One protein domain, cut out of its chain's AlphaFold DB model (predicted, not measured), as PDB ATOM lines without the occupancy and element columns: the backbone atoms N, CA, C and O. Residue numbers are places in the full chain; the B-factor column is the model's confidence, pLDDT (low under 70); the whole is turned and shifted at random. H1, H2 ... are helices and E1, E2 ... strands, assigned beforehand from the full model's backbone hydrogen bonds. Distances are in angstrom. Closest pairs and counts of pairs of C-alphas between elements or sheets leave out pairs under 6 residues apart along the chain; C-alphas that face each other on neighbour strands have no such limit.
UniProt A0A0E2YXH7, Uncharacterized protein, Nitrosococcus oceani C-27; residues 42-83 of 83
ATOM      1  N   SER A  42     119.749 103.180 189.296       90.00
ATOM      2  CA  SER A  42     119.179 104.428 189.804       90.00
ATOM      3  C   SER A  42     119.823 104.751 191.143       90.00
ATOM      4  O   SER A  42     119.849 103.898 192.025       90.00
ATOM      5  N   LEU A  43     120.344 105.967 191.291       91.69
ATOM      6  CA  LEU A  43     120.990 106.442 192.514       91.69
ATOM      7  C   LEU A  43     120.306 107.727 192.974       91.69
ATOM      8  O   LEU A  43     120.350 108.732 192.263       91.69
ATOM      9  N   LEU A  44     119.712 107.699 194.164       91.19
ATOM     10  CA  LEU A  44     118.991 108.827 194.750       91.19
ATOM     11  C   LEU A  44     119.616 109.212 196.091       91.19
ATOM     12  O   LEU A  44     119.776 108.369 196.967       91.19
ATOM     13  N   THR A  45     119.975 110.480 196.269       92.06
ATOM     14  CA  THR A  45     120.477 110.985 197.555       92.06
ATOM     15  C   THR A  45     119.324 111.286 198.500       92.06
ATOM     16  O   THR A  45     118.367 111.941 198.100       92.06
ATOM     17  N   THR A  46     119.448 110.885 199.762       91.56
ATOM     18  CA  THR A  46     118.409 111.074 200.791       91.56
ATOM     19  C   THR A  46     118.780 112.143 201.827       91.56
ATOM     20  O   THR A  46     118.177 112.210 202.889       91.56
ATOM     21  N   GLY A  47     119.792 112.973 201.544       87.75
ATOM     22  CA  GLY A  47     120.344 113.942 202.498       87.75
ATOM     23  C   GLY A  47     121.396 113.334 203.434       87.75
ATOM     24  O   GLY A  47     121.655 112.133 203.411       87.75
ATOM     25  N   GLY A  48     122.094 114.177 204.205       89.38
ATOM     26  CA  GLY A  48     123.072 113.728 205.211       89.38
ATOM     27  C   GLY A  48     124.210 112.841 204.677       89.38
ATOM     28  O   GLY A  48     124.702 111.983 205.404       89.38
ATOM     29  N   ARG A  49     124.599 112.992 203.401       91.69
ATOM     30  CA  ARG A  49     125.545 112.097 202.693       91.69
ATOM     31  C   ARG A  49     125.120 110.622 202.689       91.69
ATOM     32  O   ARG A  49     125.963 109.734 202.766       91.69
ATOM     33  N   HIS A  50     123.821 110.368 202.591       94.12
ATOM     34  CA  HIS A  50     123.254 109.046 202.353       94.12
ATOM     35  C   HIS A  50     122.630 108.984 200.959       94.12
ATOM     36  O   HIS A  50     122.225 110.000 200.380       94.12
ATOM     37  N   ALA A  51     122.592 107.781 200.396       95.56
ATOM     38  CA  ALA A  51     121.920 107.519 199.138       95.56
ATOM     39  C   ALA A  51     121.296 106.122 199.130       95.56
ATOM     40  O   ALA A  51     121.676 105.249 199.912       95.56
ATOM     41  N   VAL A  52     120.352 105.935 198.217       94.31
ATOM     42  CA  VAL A  52     119.717 104.667 197.873       94.31
ATOM     43  C   VAL A  52     120.089 104.333 196.433       94.31
ATOM     44  O   VAL A  52     120.014 105.191 195.549       94.31
ATOM     45  N   ALA A  53     120.492 103.090 196.204       93.88
ATOM     46  CA  ALA A  53     120.731 102.516 194.893       93.88
ATOM     47  C   ALA A  53     119.668 101.462 194.591       93.88
ATOM     48  O   ALA A  53     119.320 100.656 195.452       93.88
ATOM     49  N   SER A  54     119.197 101.435 193.349       92.62
ATOM     50  CA  SER A  54     118.302 100.399 192.840       92.62
ATOM     51  C   SER A  54     118.729  99.955 191.446       92.62
ATOM     52  O   SER A  54     119.023 100.787 190.583       92.62
ATOM     53  N   ARG A  55     118.747  98.642 191.207       89.44
ATOM     54  CA  ARG A  55     118.928  98.047 189.879       89.44
ATOM     55  C   ARG A  55     118.133  96.746 189.782       89.44
ATOM     56  O   ARG A  55     118.593  95.693 190.215       89.44
ATOM     57  N   GLY A  56     116.955  96.805 189.165       86.19
ATOM     58  CA  GLY A  56     116.062  95.644 189.101       86.19
ATOM     59  C   GLY A  56     115.598  95.247 190.505       86.19
ATOM     60  O   GLY A  56     115.089  96.093 191.225       86.19
ATOM     61  N   ALA A  57     115.802  93.985 190.892       87.50
ATOM     62  CA  ALA A  57     115.459  93.481 192.227       87.50
ATOM     63  C   ALA A  57     116.498  93.821 193.318       87.50
ATOM     64  O   ALA A  57     116.261  93.550 194.490       87.50
ATOM     65  N   LEU A  58     117.654  94.388 192.952       89.81
ATOM     66  CA  LEU A  58     118.709  94.731 193.903       89.81
ATOM     67  C   LEU A  58     118.530  96.158 194.414       89.81
ATOM     68  O   LEU A  58     118.444  97.098 193.617       89.81
ATOM     69  N   PHE A  59     118.545  96.312 195.737       91.88
ATOM     70  CA  PHE A  59     118.443  97.594 196.426       91.88
ATOM     71  C   PHE A  59     119.479  97.673 197.538       91.88
ATOM     72  O   PHE A  59     119.653  96.726 198.301       91.88
ATOM     73  N   THR A  60     120.156  98.809 197.644       94.00
ATOM     74  CA  THR A  60     121.080  99.083 198.746       94.00
ATOM     75  C   THR A  60     120.957 100.532 199.188       94.00
ATOM     76  O   THR A  60     120.542 101.398 198.420       94.00
ATOM     77  N   HIS A  61     121.302 100.819 200.440       95.38
ATOM     78  CA  HIS A  61     121.217 102.166 200.993       95.38
ATOM     79  C   HIS A  61     122.347 102.424 201.988       95.38
ATOM     80  O   HIS A  61     122.938 101.495 202.540       95.38
ATOM     81  N   GLY A  62     122.660 103.699 202.203       94.00
ATOM     82  CA  GLY A  62     123.598 104.125 203.234       94.00
ATOM     83  C   GLY A  62     124.608 105.165 202.766       94.00
ATOM     84  O   GLY A  62     124.582 105.659 201.635       94.00
ATOM     85  N   LYS A  63     125.545 105.485 203.660       94.94
ATOM     86  CA  LYS A  63     126.635 106.435 203.399       94.94
ATOM     87  C   LYS A  63     127.623 105.933 202.341       94.94
ATOM     88  O   LYS A  63     128.118 106.711 201.529       94.94
ATOM     89  N   TRP A  64     127.889 104.630 202.307       95.06
ATOM     90  CA  TRP A  64     128.769 104.031 201.301       95.06
ATOM     91  C   TRP A  64     128.173 104.131 199.887       95.06
ATOM     92  O   TRP A  64     128.901 104.388 198.932       95.06
ATOM     93  N   VAL A  65     126.842 104.040 199.757       94.75
ATOM     94  CA  VAL A  65     126.136 104.248 198.482       94.75
ATOM     95  C   VAL A  65     126.293 105.690 198.005       94.75
ATOM     96  O   VAL A  65     126.467 105.937 196.815       94.75
ATOM     97  N   TRP A  66     126.290 106.655 198.927       95.44
ATOM     98  CA  TRP A  66     126.553 108.052 198.588       95.44
ATOM     99  C   TRP A  66     127.979 108.258 198.069       95.44
ATOM    100  O   TRP A  66     128.162 108.935 197.060       95.44
ATOM    101  N   LEU A  67     128.981 107.643 198.708       94.50
ATOM    102  CA  LEU A  67     130.367 107.684 198.222       94.50
ATOM    103  C   LEU A  67     130.479 107.073 196.824       94.50
ATOM    104  O   LEU A  67     131.122 107.653 195.948       94.50
ATOM    105  N   TRP A  68     129.796 105.951 196.602       94.50
ATOM    106  CA  TRP A  68     129.740 105.298 195.302       94.50
ATOM    107  C   TRP A  68     129.097 106.189 194.233       94.50
ATOM    108  O   TRP A  68     129.680 106.369 193.162       94.50
ATOM    109  N   LYS A  69     127.956 106.826 194.536       93.50
ATOM    110  CA  LYS A  69     127.327 107.817 193.651       93.50
ATOM    111  C   LYS A  69     128.279 108.968 193.334       93.50
ATOM    112  O   LYS A  69     128.454 109.302 192.168       93.50
ATOM    113  N   ASN A  70     128.908 109.551 194.353       93.62
ATOM    114  CA  ASN A  70     129.826 110.675 194.181       93.62
ATOM    115  C   ASN A  70     131.015 110.303 193.278       93.62
ATOM    116  O   ASN A  70     131.444 111.119 192.468       93.62
ATOM    117  N   TYR A  71     131.521 109.070 193.372       94.31
ATOM    118  CA  TYR A  71     132.554 108.575 192.464       94.31
ATOM    119  C   TYR A  71     132.052 108.446 191.018       94.31
ATOM    120  O   TYR A  71     132.707 108.956 190.109       94.31
ATOM    121  N   ILE A  72     130.885 107.823 190.798       92.25
ATOM    122  CA  ILE A  72     130.296 107.660 189.456       92.25
ATOM    123  C   ILE A  72     130.041 109.022 188.807       92.25
ATOM    124  O   ILE A  72     130.437 109.230 187.663       92.25
ATOM    125  N   ASP A  73     129.420 109.951 189.533       91.44
ATOM    126  CA  ASP A  73     129.072 111.271 189.005       91.44
ATOM    127  C   ASP A  73     130.339 112.060 188.629       91.44
ATOM    128  O   ASP A  73     130.412 112.645 187.549       91.44
ATOM    129  N   ARG A  74     131.380 112.028 189.474       93.31
ATOM    130  CA  ARG A  74     132.669 112.680 189.181       93.31
ATOM    131  C   ARG A  74     133.383 112.045 187.992       93.31
ATOM    132  O   ARG A  74     133.896 112.767 187.145       93.31
ATOM    133  N   SER A  75     133.408 110.715 187.925       92.19
ATOM    134  CA  SER A  75     134.001 109.967 186.811       92.19
ATOM    135  C   SER A  75     133.282 110.276 185.493       92.19
ATOM    136  O   SER A  75     133.930 110.530 184.479       92.19
ATOM    137  N   PHE A  76     131.948 110.348 185.526       91.12
ATOM    138  CA  PHE A  76     131.141 110.752 184.381       91.12
ATOM    139  C   PHE A  76     131.475 112.178 183.937       91.12
ATOM    140  O   PHE A  76     131.808 112.374 182.774       91.12
ATOM    141  N   MET A  77     131.471 113.160 184.842       91.88
ATOM    142  CA  MET A  77     131.827 114.543 184.494       91.88
ATOM    143  C   MET A  77     133.257 114.656 183.948       91.88
ATOM    144  O   MET A  77     133.483 115.365 182.971       91.88
ATOM    145  N   ALA A  78     134.207 113.902 184.508       92.06
ATOM    146  CA  ALA A  78     135.580 113.867 184.015       92.06
ATOM    147  C   ALA A  78     135.684 113.376 182.559       92.06
ATOM    148  O   ALA A  78     136.591 113.799 181.853       92.06
ATOM    149  N   SER A  79     134.745 112.547 182.085       87.38
ATOM    150  CA  SER A  79     134.707 112.104 180.682       87.38
ATOM    151  C   SER A  79     134.275 113.192 179.686       87.38
ATOM    152  O   SER A  79     134.531 113.043 178.495       87.38
ATOM    153  N   PHE A  80     133.660 114.283 180.163       84.94
ATOM    154  CA  PHE A  80     133.273 115.444 179.343       84.94
ATOM    155  C   PHE A  80     134.200 116.643 179.514       84.94
ATOM    156  O   PHE A  80     134.048 117.623 178.785       84.94
ATOM    157  N   ASN A  81     135.148 116.595 180.456       78.00
ATOM    158  CA  ASN A  81     136.179 117.617 180.517       78.00
ATOM    159  C   ASN A  81     137.049 117.479 179.267       78.00
ATOM    160  O   ASN A  81     137.849 116.551 179.149       78.00
ATOM    161  N   LEU A  82     136.830 118.402 178.331       58.81
ATOM    162  CA  LEU A  82     137.652 118.595 177.147       58.81
ATOM    163  C   LEU A  82     139.108 118.739 177.600       58.81
ATOM    164  O   LEU A  82     139.420 119.575 178.450       58.81
ATOM    165  N   LYS A  83     139.967 117.880 177.057       49.53
ATOM    166  CA  LYS A  83     141.401 118.136 177.005       49.53
ATOM    167  C   LYS A  83     141.691 119.006 175.795       49.53
ATOM    168  O   LYS A  83     141.013 118.781 174.766       49.53
TER     169      LYS A  83
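This is residues 42 to 83 of the 83 residues of an uncharacterized protein of Nitrosococcus oceani C-27 (UniProt A0A0E2YXH7). A small sheet of three strands, E1, E2 and E3, has one long helix, H1, over one face, while its other face is bare. H1 crosses the strands slantwise and leaves the sheet, and residues 73 to 83, the last part of H1 and the tail after it, stick out as an arm. The printed part has 42 residues, with three named strands and then one named helix along the chain; the sheet's order is E1, E2, E3, antiparallel throughout, and the class is mixed, helices and strands. The whole is loose, with a radius of gyration of the C-alphas of 11.8 A and spans of 37 by 25 by 12 A.

E1, residues 42 to 47, and E2, residues 50 to 55, form a hairpin with a tight link; N 44 and O 52 are 2.9 A apart, within hydrogen-bond range. E2 and E3, residues 58 to 62, form a second hairpin, with N 53 and O 60 within range at 2.8 A. The three strands make a meander, each the antiparallel neighbour of the one before. H1, residues 63 to 78, is on the sheet at a height of 10.5 A, two layers of helix and sheet. It lies over E1 and E2, slantwise to the strands, at 57 degrees to E2 on the local plane. Its line rises 39.5 degrees out of that plane, only just short of standing up from the sheet. The closest C-alphas of E2 and H1 are those of His 50 and Lys 63, 4.4 A apart. In H1, every O i to N i+4 pair is within hydrogen-bond range.

E1 begins at C-alpha 42, (119.179, 104.428, 189.804), and is 15.9 A long. E2 measures 17.2 A, E3 14.1 A and H1 22.6 A, from first to last C-alpha. H1 ends at C-alpha 78, (135.580, 113.867, 184.015).

The C-alphas farthest apart are those of Ala 57 and Lys 83, 38.9 A. The printed part has no cut and no long link. Confidence is low, under 70, at residues 82 to 83.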